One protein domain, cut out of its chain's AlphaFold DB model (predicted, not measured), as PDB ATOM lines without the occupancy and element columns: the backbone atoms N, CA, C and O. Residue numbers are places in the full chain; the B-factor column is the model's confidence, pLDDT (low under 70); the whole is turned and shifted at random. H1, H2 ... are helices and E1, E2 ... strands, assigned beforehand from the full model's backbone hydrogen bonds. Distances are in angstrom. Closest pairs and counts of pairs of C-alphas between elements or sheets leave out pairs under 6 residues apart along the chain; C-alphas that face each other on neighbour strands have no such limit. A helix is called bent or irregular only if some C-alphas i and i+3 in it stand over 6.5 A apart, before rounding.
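Overview. This is residues 21 to 172 of the 172 residues of an uncharacterized protein of Micromonospora sp. MH33 (UniProt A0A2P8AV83). This is an elongated helical bundle in which the long helix H4 has H1 and H3 along one side, while H5 folds back along its other side. The short H2 makes the turn between H1 and H3 near one end; at the other end lie the long unnamed stretch, residues 63 to 106, and a small hairpin, E1 and E2, whose E2 comes near the start of H4. The printed part has 152 residues, with five named helices and then two named strands along the chain, H1 H2 H3 H4 H5 E1 E2; the sheet order is E1 - E2, antiparallel, and the class is mostly helix. It is compact, with a radius of gyration of the C-alphas of 17.2 A and spans of 57 by 35 by 27 A.

Arrangement. Start at H1, residues 23 to 38, the hub. With residues 31 to 35 alone it only just touches H2, residues 41 to 46, through 3 pairs of C-alphas within 8 A, the closest being Trp 35 and Asp 41 at 7.0 A; the two form a helical hairpin. With residues 24 to 28 alone H1 touches H3, residues 48 to 62, opposite ways at a shallow tilt of 30 degrees; their closest C-alphas are Thr 24 and Ala 54, 5.9 A. With residues 25 to 32 alone H1 touches H4, residues 107 to 128, the same way at a steep tilt of 38 degrees; look at C-alphas 29 and 116, the closest, 5.1 A apart. H1, H3 and H4 form an up-and-down bundle, each running against the one before it. H3 and H4 are close but not clearly touching, with C-alphas 58 and 113 closest at 7.6 A. H4 and H5, residues 140 to 150, are a helical hairpin; they touch at a shallow tilt of 25 degrees, with C-alphas 121 and 143 closest at 4.1 A. E1, residues 157 to 160, and E2, residues 167 to 170, are an antiparallel hairpin; find N 159 and O 168 at 2.9 A. The closest C-alphas of H4 and E2 are Cys 107 and Val 167, 5.9 A. Every O i to N i+4 pair is within hydrogen-bond range in H1, H2 and H5, against 10 of 11 in H3 and 16 of 18 in H4.

Along the chain. Find C-alpha 23 at (43.614, 18.433, -26.131), where H1 begins its 21.9 A; H3 spans 19.4 A. H4 runs 32.3 A from C-alpha 107 at (40.153, 6.665, -18.120), with a kink of 32 degrees near residue 122; it is irregular, C-alphas 124 and 127 being 7.8 A apart. H5 spans 15.0 A, and E2 ends at C-alpha 170, (37.130, 5.325, -8.248).

Size, cuts and confidence. The two C-alphas farthest apart, Asp 96 and Leu 132, are 56.8 A apart. The printed part has no cut; the links H3 to H4, 44 residues, and H4 to H5, 11 residues, are long. Look for low pLDDT, under 70, at residues 126 to 135 and 151 to 172.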
ATOM      1  N   ALA A  21      38.644  18.623 -23.387       92.75
ATOM      2  CA  ALA A  21      39.380  18.455 -22.142       92.75
ATOM      3  C   ALA A  21      40.652  17.611 -22.288       92.75
ATOM      4  O   ALA A  21      41.514  17.690 -21.426       92.75
ATOM      5  N   ASP A  22      40.762  16.824 -23.360       94.69
ATOM      6  CA  ASP A  22      41.902  15.965 -23.696       94.69
ATOM      7  C   ASP A  22      42.998  16.671 -24.513       94.69
ATOM      8  O   ASP A  22      44.162  16.265 -24.484       94.69
ATOM      9  N   THR A  23      42.658  17.738 -25.247       95.75
ATOM     10  CA  THR A  23      43.614  18.433 -26.131       95.75
ATOM     11  C   THR A  23      44.817  18.996 -25.372       95.75
ATOM     12  O   THR A  23      45.923  18.980 -25.910       95.75
ATOM     13  N   THR A  24      44.641  19.463 -24.132       96.38
ATOM     14  CA  THR A  24      45.733  20.034 -23.325       96.38
ATOM     15  C   THR A  24      46.837  19.003 -23.073       96.38
ATOM     16  O   THR A  24      48.010  19.269 -23.334       96.38
ATOM     17  N   GLN A  25      46.468  17.796 -22.642       96.69
ATOM     18  CA  GLN A  25      47.390  16.686 -22.401       96.69
ATOM     19  C   GLN A  25      47.998  16.194 -23.714       96.69
ATOM     20  O   GLN A  25      49.208  15.992 -23.807       96.69
ATOM     21  N   LEU A  26      47.176  16.039 -24.757       97.94
ATOM     22  CA  LEU A  26      47.639  15.581 -26.068       97.94
ATOM     23  C   LEU A  26      48.649  16.549 -26.698       97.94
ATOM     24  O   LEU A  26      49.593  16.106 -27.353       97.94
ATOM     25  N   TRP A  27      48.505  17.856 -26.474       98.06
ATOM     26  CA  TRP A  27      49.474  18.855 -26.927       98.06
ATOM     27  C   TRP A  27      50.830  18.709 -26.219       98.06
ATOM     28  O   TRP A  27      51.871  18.785 -26.871       98.06
ATOM     29  N   LEU A  28      50.836  18.422 -24.914       96.94
ATOM     30  CA  LEU A  28      52.061  18.145 -24.153       96.94
ATOM     31  C   LEU A  28      52.757  16.860 -24.622       96.94
ATOM     32  O   LEU A  28      53.975  16.835 -24.822       96.94
ATOM     33  N   ILE A  29      51.974  15.808 -24.871       97.94
ATOM     34  CA  ILE A  29      52.466  14.553 -25.450       97.94
ATOM     35  C   ILE A  29      53.089  14.814 -26.827       97.94
ATOM     36  O   ILE A  29      54.177  14.310 -27.117       97.94
ATOM     37  N   LEU A  30      52.437  15.633 -27.660       98.25
ATOM     38  CA  LEU A  30      52.946  16.029 -28.971       98.25
ATOM     39  C   LEU A  30      54.256  16.817 -28.866       98.25
ATOM     40  O   LEU A  30      55.171  16.537 -29.634       98.25
ATOM     41  N   LEU A  31      54.369  17.763 -27.931       96.75
ATOM     42  CA  LEU A  31      55.591  18.547 -27.725       96.75
ATOM     43  C   LEU A  31      56.789  17.641 -27.402       96.75
ATOM     44  O   LEU A  31      57.840  17.752 -28.035       96.75
ATOM     45  N   SER A  32      56.613  16.698 -26.475       95.62
ATOM     46  CA  SER A  32      57.642  15.700 -26.159       95.62
ATOM     47  C   SER A  32      57.932  14.776 -27.343       95.62
ATOM     48  O   SER A  32      59.095  14.526 -27.658       95.62
ATOM     49  N   GLY A  33      56.902  14.293 -28.045       96.81
ATOM     50  CA  GLY A  33      57.067  13.458 -29.238       96.81
ATOM     51  C   GLY A  33      57.853  14.160 -30.349       96.81
ATOM     52  O   GLY A  33      58.747  13.558 -30.944       96.81
ATOM     53  N   TYR A  34      57.568  15.443 -30.576       97.19
ATOM     54  CA  TYR A  34      58.315  16.302 -31.488       97.19
ATOM     55  C   TYR A  34      59.783  16.401 -31.068       97.19
ATOM     56  O   TYR A  34      60.661  16.076 -31.864       97.19
ATOM     57  N   TRP A  35      60.055  16.763 -29.812       95.06
ATOM     58  CA  TRP A  35      61.423  16.910 -29.316       95.06
ATOM     59  C   TRP A  35      62.215  15.600 -29.376       95.06
ATOM     60  O   TRP A  35      63.361  15.592 -29.814       95.06
ATOM     61  N   ARG A  36      61.608  14.459 -29.027       92.44
ATOM     62  CA  ARG A  36      62.262  13.141 -29.137       92.44
ATOM     63  C   ARG A  36      62.708  12.836 -30.566       92.44
ATOM     64  O   ARG A  36      63.740  12.189 -30.749       92.44
ATOM     65  N   TRP A  37      61.932  13.288 -31.551       95.75
ATOM     66  CA  TRP A  37      62.211  13.093 -32.969       95.75
ATOM     67  C   TRP A  37      63.259  14.071 -33.512       95.75
ATOM     68  O   TRP A  37      64.133  13.664 -34.272       95.75
ATOM     69  N   THR A  38      63.177  15.352 -33.147       95.31
ATOM     70  CA  THR A  38      64.003  16.414 -33.748       95.31
ATOM     71  C   THR A  38      65.230  16.793 -32.932       95.31
ATOM     72  O   THR A  38      66.200  17.279 -33.507       95.31
ATOM     73  N   ARG A  39      65.186  16.595 -31.609       91.69
ATOM     74  CA  ARG A  39      66.126  17.158 -30.624       91.69
ATOM     75  C   ARG A  39      66.262  18.684 -30.722       91.69
ATOM     76  O   ARG A  39      67.316  19.237 -30.433       91.69
ATOM     77  N   ASP A  40      65.194  19.360 -31.147       93.06
ATOM     78  CA  ASP A  40      65.137  20.822 -31.226       93.06
ATOM     79  C   ASP A  40      64.806  21.412 -29.846       93.06
ATOM     80  O   ASP A  40      63.640  21.601 -29.481       93.06
ATOM     81  N   ASP A  41      65.851  21.658 -29.058       90.69
ATOM     82  CA  ASP A  41      65.718  22.248 -27.725       90.69
ATOM     83  C   ASP A  41      65.188  23.686 -27.777       90.69
ATOM     84  O   ASP A  41      64.434  24.092 -26.894       90.69
ATOM     85  N   ASP A  42      65.545  24.462 -28.804       89.94
ATOM     86  CA  ASP A  42      65.134  25.865 -28.932       89.94
ATOM     87  C   ASP A  42      63.623  25.985 -29.126       89.94
ATOM     88  O   ASP A  42      62.976  26.856 -28.537       89.94
ATOM     89  N   MET A  43      63.035  25.075 -29.902       92.00
ATOM     90  CA  MET A  43      61.590  24.977 -30.054       92.00
ATOM     91  C   MET A  43      60.897  24.678 -28.720       92.00
ATOM     92  O   MET A  43      59.893  25.320 -28.403       92.00
ATOM     93  N   VAL A  44      61.432  23.753 -27.919       92.06
ATOM     94  CA  VAL A  44      60.864  23.431 -26.599       92.06
ATOM     95  C   VAL A  44      61.020  24.603 -25.630       92.06
ATOM     96  O   VAL A  44      60.036  24.985 -24.999       92.06
ATOM     97  N   ARG A  45      62.198  25.244 -25.569       88.12
ATOM     98  CA  ARG A  45      62.432  26.446 -24.745       88.12
ATOM     99  C   ARG A  45      61.457  27.564 -25.096       88.12
ATOM    100  O   ARG A  45      60.868  28.169 -24.203       88.12
ATOM    101  N   ARG A  46      61.222  27.801 -26.389       91.81
ATOM    102  CA  ARG A  46      60.276  28.818 -26.877       91.81
ATOM    103  C   ARG A  46      58.822  28.514 -26.509       91.81
ATOM    104  O   ARG A  46      58.023  29.438 -26.408       91.81
ATOM    105  N   LEU A  47      58.469  27.240 -26.339       93.88
ATOM    106  CA  LEU A  47      57.125  26.803 -25.954       93.88
ATOM    107  C   LEU A  47      56.987  26.495 -24.453       93.88
ATOM    108  O   LEU A  47      55.913  26.073 -24.027       93.88
ATOM    109  N   SER A  48      58.033  26.717 -23.653       88.69
ATOM    110  CA  SER A  48      58.070  26.372 -22.225       88.69
ATOM    111  C   SER A  48      56.936  27.023 -21.431       88.69
ATOM    112  O   SER A  48      56.214  26.328 -20.722       88.69
ATOM    113  N   GLU A  49      56.687  28.320 -21.625       87.38
ATOM    114  CA  GLU A  49      55.588  29.036 -20.962       87.38
ATOM    115  C   GLU A  49      54.215  28.432 -21.299       87.38
ATOM    116  O   GLU A  49      53.337  28.349 -20.442       87.38
ATOM    117  N   HIS A  50      54.027  27.950 -22.531       93.44
ATOM    118  CA  HIS A  50      52.795  27.277 -22.942       93.44
ATOM    119  C   HIS A  50      52.669  25.879 -22.327       93.44
ATOM    120  O   HIS A  50      51.569  25.479 -21.949       93.44
ATOM    121  N   ALA A  51      53.782  25.155 -22.177       92.62
ATOM    122  CA  ALA A  51      53.808  23.866 -21.491       92.62
ATOM    123  C   ALA A  51      53.491  23.990 -20.001       92.62
ATOM    124  O   ALA A  51      52.678  23.224 -19.485       92.62
ATOM    125  N   LEU A  52      54.045  25.004 -19.338       89.81
ATOM    126  CA  LEU A  52      53.720  25.316 -17.950       89.81
ATOM    127  C   LEU A  52      52.264  25.769 -17.798       89.81
ATOM    128  O   LEU A  52      51.592  25.332 -16.869       89.81
ATOM    129  N   ALA A  53      51.736  26.571 -18.727       93.31
ATOM    130  CA  ALA A  53      50.331  26.978 -18.711       93.31
ATOM    131  C   ALA A  53      49.367  25.795 -18.913       93.31
ATOM    132  O   ALA A  53      48.325  25.726 -18.260       93.31
ATOM    133  N   ALA A  54      49.710  24.851 -19.791       95.31
ATOM    134  CA  ALA A  54      48.946  23.622 -19.986       95.31
ATOM    135  C   ALA A  54      48.975  22.729 -18.736       95.31
ATOM    136  O   ALA A  54      47.944  22.181 -18.352       95.31
ATOM    137  N   LEU A  55      50.123  22.627 -18.066       91.12
ATOM    138  CA  LEU A  55      50.257  21.885 -16.814       91.12
ATOM    139  C   LEU A  55      49.481  22.537 -15.663       91.12
ATOM    140  O   LEU A  55      48.738  21.857 -14.970       91.12
ATOM    141  N   HIS A  56      49.571  23.860 -15.529       91.75
ATOM    142  CA  HIS A  56      48.737  24.627 -14.606       91.75
ATOM    143  C   HIS A  56      47.248  24.420 -14.901       91.75
ATOM    144  O   HIS A  56      46.437  24.323 -13.990       91.75
ATOM    145  N   TRP A  57      46.859  24.317 -16.176       95.06
ATOM    146  CA  TRP A  57      45.475  23.999 -16.509       95.06
ATOM    147  C   TRP A  57      45.055  22.611 -16.044       95.06
ATOM    148  O   TRP A  57      43.957  22.482 -15.513       95.06
ATOM    149  N   ILE A  58      45.909  21.604 -16.216       92.19
ATOM    150  CA  ILE A  58      45.654  20.245 -15.728       92.19
ATOM    151  C   ILE A  58      45.443  20.260 -14.210       92.19
ATOM    152  O   ILE A  58      44.445  19.711 -13.751       92.19
ATOM    153  N   ASP A  59      46.345  20.914 -13.476       87.19
ATOM    154  CA  ASP A  59      46.369  20.897 -12.012       87.19
ATOM    155  C   ASP A  59      45.233  21.742 -11.385       87.19
ATOM    156  O   ASP A  59      44.627  21.298 -10.417       87.19
ATOM    157  N   ASP A  60      44.891  22.912 -11.946       89.56
ATOM    158  CA  ASP A  60      43.966  23.861 -11.291       89.56
ATOM    159  C   ASP A  60      42.570  23.939 -11.933       89.56
ATOM    160  O   ASP A  60      41.594  24.342 -11.295       89.56
ATOM    161  N   TYR A  61      42.456  23.645 -13.233       92.00
ATOM    162  CA  TYR A  61      41.192  23.767 -13.974       92.00
ATOM    163  C   TYR A  61      40.640  22.426 -14.458       92.00
ATOM    164  O   TYR A  61      39.429  22.331 -14.695       92.00
ATOM    165  N   GLY A  62      41.520  21.442 -14.650       90.44
ATOM    166  CA  GLY A  62      41.196  20.063 -14.980       90.44
ATOM    167  C   GLY A  62      40.704  19.302 -13.756       90.44
ATOM    168  O   GLY A  62      39.661  18.661 -13.841       90.44
ATOM    169  N   ASP A  63      41.404  19.435 -12.632       88.25
ATOM    170  CA  ASP A  63      41.009  18.893 -11.330       88.25
ATOM    171  C   ASP A  63      40.113  19.887 -10.575       88.25
ATOM    172  O   ASP A  63      40.567  20.796  -9.880       88.25
ATOM    173  N   ARG A  64      38.800  19.796 -10.813       83.50
ATOM    174  CA  ARG A  64      37.838  20.826 -10.381       83.50
ATOM    175  C   ARG A  64      37.499  20.737  -8.897       83.50
ATOM    176  O   ARG A  64      37.049  21.740  -8.338       83.50
ATOM    177  N   ASP A  65      37.650  19.564  -8.297       81.62
ATOM    178  CA  ASP A  65      37.339  19.292  -6.894       81.62
ATOM    179  C   ASP A  65      38.575  18.930  -6.049       81.62
ATOM    180  O   ASP A  65      38.467  18.862  -4.821       81.62
ATOM    181  N   GLY A  66      39.758  18.837  -6.664       80.94
ATOM    182  CA  GLY A  66      41.041  18.653  -5.988       80.94
ATOM    183  C   GLY A  66      41.313  17.203  -5.589       80.94
ATOM    184  O   GLY A  66      42.123  16.953  -4.687       80.94
ATOM    185  N   ASP A  67      40.598  16.247  -6.183       78.31
ATOM    186  CA  ASP A  67      40.711  14.826  -5.865       78.31
ATOM    187  C   ASP A  67      41.838  14.121  -6.653       78.31
ATOM    188  O   ASP A  67      42.234  12.990  -6.328       78.31
ATOM    189  N   GLY A  68      42.448  14.836  -7.603       78.00
ATOM    190  CA  GLY A  68      43.525  14.381  -8.473       78.00
ATOM    191  C   GLY A  68      43.053  13.896  -9.843       78.00
ATOM    192  O   GLY A  68      43.883  13.393 -10.608       78.00
ATOM    193  N   TYR A  69      41.762  14.014 -10.163       82.75
ATOM    194  CA  TYR A  69      41.199  13.597 -11.439       82.75
ATOM    195  C   TYR A  69      40.953  14.773 -12.369       82.75
ATOM    196  O   TYR A  69      40.289  15.743 -12.030       82.75
ATOM    197  N   VAL A  70      41.399  14.648 -13.621       89.50
ATOM    198  CA  VAL A  70      40.995  15.616 -14.642       89.50
ATOM    199  C   VAL A  70      39.584  15.291 -15.112       89.50
ATOM    200  O   VAL A  70      39.343  14.254 -15.741       89.50
ATOM    201  N   GLU A  71      38.667  16.213 -14.866       88.50
ATOM    202  CA  GLU A  71      37.260  16.084 -15.200       88.50
ATOM    203  C   GLU A  71      36.829  17.044 -16.307       88.50
ATOM    204  O   GLU A  71      37.371  18.137 -16.493       88.50
ATOM    205  N   TYR A  72      35.746  16.692 -16.999       91.62
ATOM    206  CA  TYR A  72      35.034  17.645 -17.839       91.62
ATOM    207  C   TYR A  72      33.554  17.717 -17.512       91.62
ATOM    208  O   TYR A  72      32.896  16.745 -17.153       91.62
ATOM    209  N   GLY A  73      33.007  18.914 -17.693       89.00
ATOM    210  CA  GLY A  73      31.582  19.169 -17.598       89.00
ATOM    211  C   GLY A  73      31.254  20.460 -18.322       89.00
ATOM    212  O   GLY A  73      31.867  21.495 -18.029       89.00
ATOM    213  N   THR A  74      30.314  20.389 -19.271       87.50
ATOM    214  CA  THR A  74      29.932  21.535 -20.095       87.50
ATOM    215  C   THR A  74      29.539  22.731 -19.234       87.50
ATOM    216  O   THR A  74      28.745  22.617 -18.303       87.50
ATOM    217  N   ARG A  75      30.136  23.889 -19.530       83.94
ATOM    218  CA  ARG A  75      29.844  25.157 -18.840       83.94
ATOM    219  C   ARG A  75      28.768  25.974 -19.556       83.94
ATOM    220  O   ARG A  75      28.147  26.828 -18.937       83.94
ATOM    221  N   SER A  76      28.565  25.726 -20.852       83.62
ATOM    222  CA  SER A  76      27.524  26.371 -21.659       83.62
ATOM    223  C   SER A  76      26.349  25.406 -21.830       83.62
ATOM    224  O   SER A  76      26.584  24.221 -22.102       83.62
ATOM    225  N   PRO A  77      25.101  25.894 -21.718       81.31
ATOM    226  CA  PRO A  77      23.913  25.086 -21.990       81.31
ATOM    227  C   PRO A  77      23.842  24.592 -23.447       81.31
ATOM    228  O   PRO A  77      23.175  23.600 -23.725       81.31
ATOM    229  N   GLU A  78      24.564  25.231 -24.370       81.12
ATOM    230  CA  GLU A  78      24.683  24.859 -25.785       81.12
ATOM    231  C   GLU A  78      25.953  24.045 -26.112       81.12
ATOM    232  O   GLU A  78      26.179  23.683 -27.274       81.12
ATOM    233  N   GLY A  79      26.811  23.784 -25.120       81.94
ATOM    234  CA  GLY A  79      28.030  22.995 -25.284       81.94
ATOM    235  C   GLY A  79      27.755  21.493 -25.422       81.94
ATOM    236  O   GLY A  79      26.685  21.002 -25.063       81.94
ATOM    237  N   LEU A  80      28.725  20.745 -25.954       85.56
ATOM    238  CA  LEU A  80      28.612  19.285 -26.023       85.56
ATOM    239  C   LEU A  80      28.717  18.696 -24.613       85.56
ATOM    240  O   LEU A  80      29.535  19.153 -23.812       85.56
ATOM    241  N   GLY A  81      27.902  17.675 -24.330       86.75
ATOM    242  CA  GLY A  81      27.952  16.955 -23.057       86.75
ATOM    243  C   GLY A  81      29.289  16.239 -22.867       86.75
ATOM    244  O   GLY A  81      29.925  16.390 -21.827       86.75
ATOM    245  N   ASN A  82      29.755  15.543 -23.909       90.88
ATOM    246  CA  ASN A  82      31.097  14.982 -23.948       90.88
ATOM    247  C   ASN A  82      32.089  15.996 -24.513       90.88
ATOM    248  O   ASN A  82      31.897  16.535 -25.602       90.88
ATOM    249  N   GLN A  83      33.151  16.245 -23.750       91.94
ATOM    250  CA  GLN A  83      34.235  17.155 -24.118       91.94
ATOM    251  C   GLN A  83      35.555  16.403 -24.307       91.94
ATOM    252  O   GLN A  83      36.619  16.970 -24.125       91.94
ATOM    253  N   CYS A  84      35.503  15.122 -24.652       90.81
ATOM    254  CA  CYS A  84      36.655  14.337 -25.089       90.81
ATOM    255  C   CYS A  84      36.507  13.999 -26.579       90.81
ATOM    256  O   CYS A  84      35.510  14.357 -27.207       90.81
ATOM    257  N   TRP A  85      37.459  13.257 -27.145       91.56
ATOM    258  CA  TRP A  85      37.412  12.788 -28.532       91.56
ATOM    259  C   TRP A  85      36.131  12.012 -28.900       91.56
ATOM    260  O   TRP A  85      35.785  11.929 -30.078       91.56
ATOM    261  N   ARG A  86      35.409  11.464 -27.910       89.94
ATOM    262  CA  ARG A  86      34.080  10.846 -28.066       89.94
ATOM    263  C   ARG A  86      32.966  11.885 -27.864       89.94
ATOM    264  O   ARG A  86      32.121  11.731 -26.987       89.94
ATOM    265  N   ASP A  87      32.964  12.940 -28.673       89.88
ATOM    266  CA  ASP A  87      32.124  14.138 -28.490       89.88
ATOM    267  C   ASP A  87      30.618  13.945 -28.801       89.88
ATOM    268  O   ASP A  87      29.812  14.861 -28.606       89.88
ATOM    269  N   SER A  88      30.210  12.744 -29.230       88.94
ATOM    270  CA  SER A  88      28.801  12.352 -29.389       88.94
ATOM    271  C   SER A  88      28.045  12.340 -28.050       88.94
ATOM    272  O   SER A  88      28.632  11.977 -27.027       88.94
ATOM    273  N   PRO A  89      26.729  12.645 -28.021       86.06
ATOM    274  CA  PRO A  89      25.926  12.633 -26.788       86.06
ATOM    275  C   PRO A  89      25.952  11.304 -26.016       86.06
ATOM    276  O   PRO A  89      25.886  11.302 -24.793       86.06
ATOM    277  N   ASP A  90      26.071  10.191 -26.734       87.12
ATOM    278  CA  ASP A  90      26.126   8.814 -26.237       87.12
ATOM    279  C   ASP A  90      27.535   8.199 -26.319       87.12
ATOM    280  O   ASP A  90      27.709   6.999 -26.119       87.12
ATOM    281  N   GLY A  91      28.559   9.018 -26.590       87.25
ATOM    282  CA  GLY A  91      29.949   8.574 -26.740       87.25
ATOM    283  C   GLY A  91      30.567   7.991 -25.465       87.25
ATOM    284  O   GLY A  91      31.507   7.197 -25.546       87.25
ATOM    285  N   VAL A  92      30.020   8.350 -24.299       87.44
ATOM    286  CA  VAL A  92      30.367   7.802 -22.983       87.44
ATOM    287  C   VAL A  92      29.072   7.397 -22.281       87.44
ATOM    288  O   VAL A  92      28.198   8.231 -22.049       87.44
ATOM    289  N   CYS A  93      28.945   6.116 -21.945       87.25
ATOM    290  CA  CYS A  93      27.771   5.552 -21.285       87.25
ATOM    291  C   CYS A  93      28.164   4.407 -20.341       87.25
ATOM    292  O   CYS A  93      29.241   3.818 -20.453       87.25
ATOM    293  N   PHE A  94      27.286   4.099 -19.390       82.69
ATOM    294  CA  PHE A  94      27.403   2.894 -18.572       82.69
ATOM    295  C   PHE A  94      27.114   1.642 -19.414       82.69
ATOM    296  O   PHE A  94      26.513   1.717 -20.484       82.69
ATOM    297  N   SER A  95      27.485   0.459 -18.914       83.06
ATOM    298  CA  SER A  95      27.200  -0.821 -19.593       83.06
ATOM    299  C   SER A  95      25.719  -1.094 -19.849       83.06
ATOM    300  O   SER A  95      25.398  -1.890 -20.728       83.06
ATOM    301  N   ASP A  96      24.828  -0.450 -19.099       85.00
ATOM    302  CA  ASP A  96      23.378  -0.515 -19.281       85.00
ATOM    303  C   ASP A  96      22.824   0.584 -20.210       85.00
ATOM    304  O   ASP A  96      21.610   0.710 -20.365       85.00
ATOM    305  N   GLY A  97      23.698   1.377 -20.838       85.38
ATOM    306  CA  GLY A  97      23.344   2.446 -21.770       85.38
ATOM    307  C   GLY A  97      22.938   3.765 -21.111       85.38
ATOM    308  O   GLY A  97      22.672   4.732 -21.825       85.38
ATOM    309  N   ARG A  98      22.901   3.860 -19.773       87.88
ATOM    310  CA  ARG A  98      22.650   5.143 -19.099       87.88
ATOM    311  C   ARG A  98      23.773   6.140 -19.400       87.88
ATOM    312  O   ARG A  98      24.951   5.783 -19.385       87.88
ATOM    313  N   ILE A  99      23.404   7.400 -19.621       87.62
ATOM    314  CA  ILE A  99      24.353   8.507 -19.806       87.62
ATOM    315  C   ILE A  99      24.766   9.040 -18.428       87.62
ATOM    316  O   ILE A  99      23.884   9.287 -17.596       87.62
ATOM    317  N   PRO A 100      26.071   9.192 -18.142       84.94
ATOM    318  CA  PRO A 100      26.526   9.715 -16.865       84.94
ATOM    319  C   PRO A 100      26.192  11.202 -16.705       84.94
ATOM    320  O   PRO A 100      26.100  11.956 -17.674       84.94
ATOM    321  N   VAL A 101      26.011  11.621 -15.453       87.00
ATOM    322  CA  VAL A 101      25.829  13.032 -15.096       87.00
ATOM    323  C   VAL A 101      27.205  13.685 -15.008       87.00
ATOM    324  O   VAL A 101      28.124  13.087 -14.461       87.00
ATOM    325  N   LEU A 102      27.336  14.890 -15.559       86.88
ATOM    326  CA  LEU A 102      28.568  15.678 -15.501       86.88
ATOM    327  C   LEU A 102      28.783  16.284 -14.098       86.88
ATOM    328  O   LEU A 102      27.792  16.634 -13.449       86.88
ATOM    329  N   PRO A 103      30.036  16.519 -13.671       90.19
ATOM    330  CA  PRO A 103      31.279  16.253 -14.398       90.19
ATOM    331  C   PRO A 103      31.630  14.759 -14.461       90.19
ATOM    332  O   PRO A 103      31.106  13.957 -13.693       90.19
ATOM    333  N   ILE A 104      32.472  14.383 -15.425       87.62
ATOM    334  CA  ILE A 104      32.997  13.019 -15.537       87.62
ATOM    335  C   ILE A 104      34.505  13.008 -15.780       87.62
ATOM    336  O   ILE A 104      35.028  13.808 -16.558       87.62
ATOM    337  N   ALA A 105      35.169  12.031 -15.163       88.62
ATOM    338  CA  ALA A 105      36.570  11.686 -15.374       88.62
ATOM    339  C   ALA A 105      36.666  10.364 -16.152       88.62
ATOM    340  O   ALA A 105      36.326   9.294 -15.639       88.62
ATOM    341  N   THR A 106      37.115  10.415 -17.407       88.12
ATOM    342  CA  THR A 106      37.298   9.206 -18.227       88.12
ATOM    343  C   THR A 106      38.702   8.635 -18.063       88.12
ATOM    344  O   THR A 106      39.663   9.374 -17.822       88.12
ATOM    345  N   CYS A 107      38.846   7.313 -18.218       85.38
ATOM    346  CA  CYS A 107      40.153   6.665 -18.120       85.38
ATOM    347  C   CYS A 107      41.123   7.141 -19.208       85.38
ATOM    348  O   CYS A 107      42.317   7.243 -18.936       85.38
ATOM    349  N   GLU A 108      40.636   7.483 -20.406       88.56
ATOM    350  CA  GLU A 108      41.486   8.007 -21.475       88.56
ATOM    351  C   GLU A 108      42.153   9.329 -21.069       88.56
ATOM    352  O   GLU A 108      43.364   9.465 -21.222       88.56
ATOM    353  N   ILE A 109      41.397  10.268 -20.486       92.62
ATOM    354  CA  ILE A 109      41.940  11.558 -20.031       92.62
ATOM    355  C   ILE A 109      42.961  11.359 -18.910       92.62
ATOM    356  O   ILE A 109      43.998  12.026 -18.908       92.62
ATOM    357  N   GLN A 110      42.720  10.422 -17.989       90.25
ATOM    358  CA  GLN A 110      43.695  10.136 -16.933       90.25
ATOM    359  C   GLN A 110      44.972   9.519 -17.517       90.25
ATOM    360  O   GLN A 110      46.073   9.913 -17.142       90.25
ATOM    361  N   GLY A 111      44.838   8.624 -18.500       90.12
ATOM    362  CA  GLY A 111      45.972   8.064 -19.235       90.12
ATOM    363  C   GLY A 111      46.783   9.133 -19.972       90.12
ATOM    364  O   GLY A 111      48.010   9.135 -19.890       90.12
ATOM    365  N   TYR A 112      46.118  10.081 -20.637       94.81
ATOM    366  CA  TYR A 112      46.796  11.207 -21.284       94.81
ATOM    367  C   TYR A 112      47.456  12.141 -20.271       94.81
ATOM    368  O   TYR A 112      48.557  12.621 -20.520       94.81
ATOM    369  N   THR A 113      46.822  12.379 -19.123       92.94
ATOM    370  CA  THR A 113      47.384  13.214 -18.053       92.94
ATOM    371  C   THR A 113      48.658  12.589 -17.497       92.94
ATOM    372  O   THR A 113      49.683  13.260 -17.405       92.94
ATOM    373  N   TYR A 114      48.625  11.286 -17.221       90.25
ATOM    374  CA  TYR A 114      49.793  10.515 -16.806       90.25
ATOM    375  C   TYR A 114      50.927  10.574 -17.847       90.25
ATOM    376  O   TYR A 114      52.055  10.932 -17.503       90.25
ATOM    377  N   ASP A 115      50.638  10.287 -19.123       93.56
ATOM    378  CA  ASP A 115      51.652  10.294 -20.191       93.56
ATOM    379  C   ASP A 115      52.242  11.699 -20.404       93.56
ATOM    380  O   ASP A 115      53.454  11.860 -20.536       93.56
ATOM    381  N   ALA A 116      51.406  12.741 -20.354       94.00
ATOM    382  CA  ALA A 116      51.850  14.128 -20.425       94.00
ATOM    383  C   ALA A 116      52.805  14.488 -19.275       94.00
ATOM    384  O   ALA A 116      53.866  15.058 -19.533       94.00
ATOM    385  N   LYS A 117      52.469  14.132 -18.025       91.00
ATOM    386  CA  LYS A 117      53.306  14.425 -16.850       91.00
ATOM    387  C   LYS A 117      54.662  13.718 -16.931       91.00
ATOM    388  O   LYS A 117      55.688  14.374 -16.765       91.00
ATOM    389  N   LEU A 118      54.699  12.430 -17.286       89.00
ATOM    390  CA  LEU A 118      55.966  11.702 -17.464       89.00
ATOM    391  C   LEU A 118      56.846  12.292 -18.568       89.00
ATOM    392  O   LEU A 118      58.059  12.419 -18.417       89.00
ATOM    393  N   ARG A 119      56.239  12.662 -19.692       92.31
ATOM    394  CA  ARG A 119      56.957  13.246 -20.825       92.31
ATOM    395  C   ARG A 119      57.510  14.629 -20.528       92.31
ATOM    396  O   ARG A 119      58.594  14.955 -21.000       92.31
ATOM    397  N   LEU A 120      56.782  15.442 -19.770       90.31
ATOM    398  CA  LEU A 120      57.301  16.729 -19.321       90.31
ATOM    399  C   LEU A 120      58.400  16.558 -18.278       90.31
ATOM    400  O   LEU A 120      59.355  17.327 -18.309       90.31
ATOM    401  N   ALA A 121      58.297  15.550 -17.408       88.25
ATOM    402  CA  ALA A 121      59.373  15.230 -16.482       88.25
ATOM    403  C   ALA A 121      60.667  14.914 -17.240       88.25
ATOM    404  O   ALA A 121      61.695  15.500 -16.939       88.25
ATOM    405  N   GLU A 122      60.604  14.096 -18.294       87.69
ATOM    406  CA  GLU A 122      61.763  13.807 -19.151       87.69
ATOM    407  C   GLU A 122      62.360  15.078 -19.780       87.69
ATOM    408  O   GLU A 122      63.575  15.272 -19.746       87.69
ATOM    409  N   LEU A 123      61.522  15.974 -20.320       87.44
ATOM    410  CA  LEU A 123      61.978  17.260 -20.870       87.44
ATOM    411  C   LEU A 123      62.636  18.165 -19.811       87.44
ATOM    412  O   LEU A 123      63.426  19.043 -20.163       87.44
ATOM    413  N   ALA A 124      62.311  17.964 -18.535       83.06
ATOM    414  CA  ALA A 124      62.857  18.708 -17.408       83.06
ATOM    415  C   ALA A 124      64.081  18.032 -16.750       83.06
ATOM    416  O   ALA A 124      64.935  18.738 -16.223       83.06
ATOM    417  N   GLU A 125      64.204  16.700 -16.825       72.62
ATOM    418  CA  GLU A 125      65.176  15.879 -16.080       72.62
ATOM    419  C   GLU A 125      66.492  15.597 -16.809       72.62
ATOM    420  O   GLU A 125      67.476  15.285 -16.150       72.62
ATOM    421  N   LEU A 126      66.552  15.693 -18.143       58.72
ATOM    422  CA  LEU A 126      67.682  15.197 -18.963       58.72
ATOM    423  C   LEU A 126      69.102  15.722 -18.632       58.72
ATOM    424  O   LEU A 126      70.063  15.256 -19.243       58.72
ATOM    425  N   ALA A 127      69.223  16.578 -17.615       46.88
ATOM    426  CA  ALA A 127      70.423  16.961 -16.874       46.88
ATOM    427  C   ALA A 127      71.310  15.799 -16.383       46.88
ATOM    428  O   ALA A 127      72.525  15.968 -16.329       46.88
ATOM    429  N   GLU A 128      70.761  14.637 -16.005       39.25
ATOM    430  CA  GLU A 128      71.544  13.675 -15.199       39.25
ATOM    431  C   GLU A 128      72.367  12.629 -15.982       39.25
ATOM    432  O   GLU A 128      73.273  12.022 -15.414       39.25
ATOM    433  N   LEU A 129      72.117  12.410 -17.281       42.44
ATOM    434  CA  LEU A 129      72.794  11.346 -18.059       42.44
ATOM    435  C   LEU A 129      73.929  11.833 -18.971       42.44
ATOM    436  O   LEU A 129      74.673  11.021 -19.525       42.44
ATOM    437  N   ALA A 130      74.085  13.142 -19.121       38.75
ATOM    438  CA  ALA A 130      75.202  13.751 -19.819       38.75
ATOM    439  C   ALA A 130      75.728  14.863 -18.921       38.75
ATOM    440  O   ALA A 130      74.978  15.783 -18.623       38.75
ATOM    441  N   GLU A 131      77.002  14.815 -18.528       39.06
ATOM    442  CA  GLU A 131      77.666  15.804 -17.654       39.06
ATOM    443  C   GLU A 131      77.616  17.275 -18.161       39.06
ATOM    444  O   GLU A 131      78.308  18.138 -17.629       39.06
ATOM    445  N   LEU A 132      76.832  17.588 -19.201       44.25
ATOM    446  CA  LEU A 132      76.770  18.875 -19.890       44.25
ATOM    447  C   LEU A 132      75.370  19.304 -20.387       44.25
ATOM    448  O   LEU A 132      75.296  20.346 -21.035       44.25
ATOM    449  N   ALA A 133      74.275  18.563 -20.157       43.59
ATOM    450  CA  ALA A 133      72.993  18.883 -20.809       43.59
ATOM    451  C   ALA A 133      71.809  18.960 -19.844       43.59
ATOM    452  O   ALA A 133      71.114  17.974 -19.665       43.59
ATOM    453  N   GLU A 134      71.518  20.141 -19.290       59.69
ATOM    454  CA  GLU A 134      70.191  20.404 -18.720       59.69
ATOM    455  C   GLU A 134      69.122  20.131 -19.799       59.69
ATOM    456  O   GLU A 134      69.271  20.571 -20.943       59.69
ATOM    457  N   GLY A 135      68.064  19.373 -19.469       59.59
ATOM    458  CA  GLY A 135      66.945  19.143 -20.395       59.59
ATOM    459  C   GLY A 135      66.387  20.472 -20.927       59.59
ATOM    460  O   GLY A 135      66.612  21.514 -20.316       59.59
ATOM    461  N   PRO A 136      65.645  20.503 -22.047       70.25
ATOM    462  CA  PRO A 136      65.223  21.771 -22.644       70.25
ATOM    463  C   PRO A 136      64.357  22.653 -21.726       70.25
ATOM    464  O   PRO A 136      64.254  23.851 -21.986       70.25
ATOM    465  N   LEU A 137      63.745  22.092 -20.672       76.44
ATOM    466  CA  LEU A 137      63.091  22.864 -19.606       76.44
ATOM    467  C   LEU A 137      64.000  23.160 -18.401       76.44
ATOM    468  O   LEU A 137      63.734  24.126 -17.694       76.44
ATOM    469  N   ALA A 138      65.051  22.362 -18.185       79.88
ATOM    470  CA  ALA A 138      66.079  22.566 -17.163       79.88
ATOM    471  C   ALA A 138      65.540  22.775 -15.729       79.88
ATOM    472  O   ALA A 138      66.026  23.632 -14.995       79.88
ATOM    473  N   ASP A 139      64.533  21.996 -15.318       80.62
ATOM    474  CA  ASP A 139      63.885  22.146 -14.009       80.62
ATOM    475  C   ASP A 139      63.778  20.794 -13.270       80.62
ATOM    476  O   ASP A 139      62.771  20.084 -13.381       80.62
ATOM    477  N   PRO A 140      64.803  20.413 -12.488       80.50
ATOM    478  CA  PRO A 140      64.802  19.142 -11.764       80.50
ATOM    479  C   PRO A 140      63.727  19.075 -10.664       80.50
ATOM    480  O   PRO A 140      63.266  17.987 -10.318       80.50
ATOM    481  N   VAL A 141      63.280  20.219 -10.126       85.19
ATOM    482  CA  VAL A 141      62.198  20.261  -9.127       85.19
ATOM    483  C   VAL A 141      60.868  19.924  -9.793       85.19
ATOM    484  O   VAL A 141      60.095  19.112  -9.274       85.19
ATOM    485  N   LEU A 142      60.612  20.509 -10.964       82.56
ATOM    486  CA  LEU A 142      59.444  20.189 -11.775       82.56
ATOM    487  C   LEU A 142      59.451  18.724 -12.212       82.56
ATOM    488  O   LEU A 142      58.408  18.078 -12.129       82.56
ATOM    489  N   ALA A 143      60.603  18.194 -12.632       83.12
ATOM    490  CA  ALA A 143      60.740  16.787 -12.995       83.12
ATOM    491  C   ALA A 143      60.318  15.864 -11.843       83.12
ATOM    492  O   ALA A 143      59.423  15.034 -12.016       83.12
ATOM    493  N   ALA A 144      60.883  16.071 -10.651       84.81
ATOM    494  CA  ALA A 144      60.560  15.277  -9.469       84.81
ATOM    495  C   ALA A 144      59.074  15.381  -9.083       84.81
ATOM    496  O   ALA A 144      58.444  14.369  -8.768       84.81
ATOM    497  N   ARG A 145      58.485  16.587  -9.150       86.94
ATOM    498  CA  ARG A 145      57.044  16.791  -8.915       86.94
ATOM    499  C   ARG A 145      56.207  15.983  -9.901       86.94
ATOM    500  O   ARG A 145      55.317  15.254  -9.491       86.94
ATOM    501  N   LEU A 146      56.505  16.092 -11.192       82.38
ATOM    502  CA  LEU A 146      55.747  15.425 -12.247       82.38
ATOM    503  C   LEU A 146      55.843  13.903 -12.170       82.38
ATOM    504  O   LEU A 146      54.847  13.223 -12.393       82.38
ATOM    505  N   GLN A 147      57.013  13.365 -11.828       82.88
ATOM    506  CA  GLN A 147      57.185  11.938 -11.564       82.88
ATOM    507  C   GLN A 147      56.384  11.491 -10.335       82.88
ATOM    508  O   GLN A 147      55.773  10.426 -10.370       82.88
ATOM    509  N   ALA A 148      56.356  12.293  -9.264       80.50
ATOM    510  CA  ALA A 148      55.571  12.000  -8.065       80.50
ATOM    511  C   ALA A 148      54.058  12.050  -8.337       80.50
ATOM    512  O   ALA A 148      53.335  11.148  -7.917       80.50
ATOM    513  N   ASP A 149      53.593  13.045  -9.090       76.75
ATOM    514  CA  ASP A 149      52.205  13.158  -9.544       76.75
ATOM    515  C   ASP A 149      51.821  11.997 -10.468       76.75
ATOM    516  O   ASP A 149      50.712  11.467 -10.398       76.75
ATOM    517  N   ALA A 150      52.748  11.586 -11.337       71.56
ATOM    518  CA  ALA A 150      52.573  10.447 -12.221       71.56
ATOM    519  C   ALA A 150      52.744   9.104 -11.499       71.56
ATOM    520  O   ALA A 150      52.410   8.086 -12.087       71.56
ATOM    521  N   ALA A 151      53.214   9.045 -10.247       59.50
ATOM    522  CA  ALA A 151      53.340   7.805  -9.480       59.50
ATOM    523  C   ALA A 151      51.954   7.294  -9.035       59.50
ATOM    524  O   ALA A 151      51.569   7.303  -7.864       59.50
ATOM    525  N   PHE A 152      51.196   6.834 -10.024       54.91
ATOM    526  CA  PHE A 152      49.950   6.096  -9.932       54.91
ATOM    527  C   PHE A 152      50.146   4.907  -8.974       54.91
ATOM    528  O   PHE A 152      51.029   4.082  -9.209       54.91
ATOM    529  N   GLY A 153      49.358   4.788  -7.892       46.47
ATOM    530  CA  GLY A 153      49.433   3.568  -7.064       46.47
ATOM    531  C   GLY A 153      49.092   3.610  -5.573       46.47
ATOM    532  O   GLY A 153      49.343   2.613  -4.903       46.47
ATOM    533  N   ARG A 154      48.523   4.686  -5.011       44.62
ATOM    534  CA  ARG A 154      48.021   4.657  -3.613       44.62
ATOM    535  C   ARG A 154      46.550   5.055  -3.414       44.62
ATOM    536  O   ARG A 154      46.142   5.178  -2.270       44.62
ATOM    537  N   ARG A 155      45.780   5.273  -4.488       47.34
ATOM    538  CA  ARG A 155      44.411   5.837  -4.432       47.34
ATOM    539  C   ARG A 155      43.389   5.216  -5.405       47.34
ATOM    540  O   ARG A 155      42.330   5.799  -5.598       47.34
ATOM    541  N   TRP A 156      43.714   4.124  -6.105       53.78
ATOM    542  CA  TRP A 156      42.991   3.773  -7.339       53.78
ATOM    543  C   TRP A 156      42.392   2.362  -7.306       53.78
ATOM    544  O   TRP A 156      43.134   1.379  -7.380       53.78
ATOM    545  N   ASN A 157      41.055   2.272  -7.327       47.06
ATOM    546  CA  ASN A 157      40.326   1.097  -7.811       47.06
ATOM    547  C   ASN A 157      39.989   1.284  -9.299       47.06
ATOM    548  O   ASN A 157      39.390   2.280  -9.709       47.06
ATOM    549  N   VAL A 158      40.394   0.316 -10.122       47.38
ATOM    550  CA  VAL A 158      40.049   0.217 -11.547       47.38
ATOM    551  C   VAL A 158      38.755  -0.586 -11.633       47.38
ATOM    552  O   VAL A 158      38.780  -1.816 -11.580       47.38
ATOM    553  N   GLU A 159      37.616   0.090 -11.756       47.25
ATOM    554  CA  GLU A 159      36.330  -0.584 -11.921       47.25
ATOM    555  C   GLU A 159      35.974  -0.703 -13.401       47.25
ATOM    556  O   GLU A 159      35.843   0.286 -14.128       47.25
ATOM    557  N   ALA A 160      35.793  -1.942 -13.860       40.62
ATOM    558  CA  ALA A 160      35.281  -2.207 -15.192       40.62
ATOM    559  C   ALA A 160      33.804  -1.788 -15.264       40.62
ATOM    560  O   ALA A 160      32.930  -2.438 -14.694       40.62
ATOM    561  N   VAL A 161      33.513  -0.719 -16.005       47.97
ATOM    562  CA  VAL A 161      32.143  -0.238 -16.231       47.97
ATOM    563  C   VAL A 161      31.411  -1.133 -17.237       47.97
ATOM    564  O   VAL A 161      30.181  -1.187 -17.226       47.97
ATOM    565  N   SER A 162      32.134  -1.894 -18.075       38.62
ATOM    566  CA  SER A 162      31.564  -2.945 -18.930       38.62
ATOM    567  C   SER A 162      32.547  -4.082 -19.255       38.62
ATOM    568  O   SER A 162      33.762  -3.948 -19.129       38.62
ATOM    569  N   ARG A 163      32.007  -5.185 -19.800       40.78
ATOM    570  CA  ARG A 163      32.770  -6.298 -20.403       40.78
ATOM    571  C   ARG A 163      33.489  -5.944 -21.719       40.78
ATOM    572  O   ARG A 163      34.200  -6.784 -22.255       40.78
ATOM    573  N   THR A 164      33.288  -4.738 -22.248       37.44
ATOM    574  CA  THR A 164      33.836  -4.235 -23.522       37.44
ATOM    575  C   THR A 164      34.938  -3.181 -23.355       37.44
ATOM    576  O   THR A 164      35.346  -2.579 -24.344       37.44
ATOM    577  N   GLY A 165      35.485  -3.010 -22.144       35.59
ATOM    578  CA  GLY A 165      36.755  -2.297 -21.939       35.59
ATOM    579  C   GLY A 165      36.652  -0.884 -21.366       35.59
ATOM    580  O   GLY A 165      37.622  -0.136 -21.443       35.59
ATOM    581  N   TYR A 166      35.516  -0.503 -20.779       42.72
ATOM    582  CA  TYR A 166      35.415   0.768 -20.062       42.72
ATOM    583  C   TYR A 166      35.941   0.614 -18.644       42.72
ATOM    584  O   TYR A 166      35.514  -0.284 -17.916       42.72
ATOM    585  N   VAL A 167      36.834   1.511 -18.251       47.53
ATOM    586  CA  VAL A 167      37.357   1.601 -16.893       47.53
ATOM    587  C   VAL A 167      36.940   2.948 -16.333       47.53
ATOM    588  O   VAL A 167      37.152   3.978 -16.968       47.53
ATOM    589  N   ARG A 168      36.360   2.938 -15.139       48.88
ATOM    590  CA  ARG A 168      36.286   4.115 -14.285       48.88
ATOM    591  C   ARG A 168      37.347   3.955 -13.211       48.88
ATOM    592  O   ARG A 168      37.602   2.855 -12.726       48.88
ATOM    593  N   LEU A 169      37.952   5.068 -12.857       48.88
ATOM    594  CA  LEU A 169      38.793   5.158 -11.687       48.88
ATOM    595  C   LEU A 169      37.913   5.683 -10.547       48.88
ATOM    596  O   LEU A 169      37.175   6.657 -10.729       48.88
ATOM    597  N   ALA A 170      37.890   4.959  -9.435       44.19
ATOM    598  CA  ALA A 170      37.130   5.325  -8.248       44.19
ATOM    599  C   ALA A 170      38.105   5.637  -7.100       44.19
ATOM    600  O   ALA A 170      39.082   4.890  -6.946       44.19
ATOM    601  N   PRO A 171      37.865   6.708  -6.315       42.78
ATOM    602  CA  PRO A 171      38.543   6.880  -5.034       42.78
ATOM    603  C   PRO A 171      38.132   5.754  -4.071       42.78
ATOM    604  O   PRO A 171      37.051   5.175  -4.221       42.78
ATOM    605  N   ASP A 172      39.012   5.433  -3.119       48.75
ATOM    606  CA  ASP A 172      38.740   4.479  -2.031       48.75
ATOM    607  C   ASP A 172      37.591   4.927  -1.107       48.75
ATOM    608  O   ASP A 172      37.464   6.150  -0.848       48.75
TER     609      ASP A 172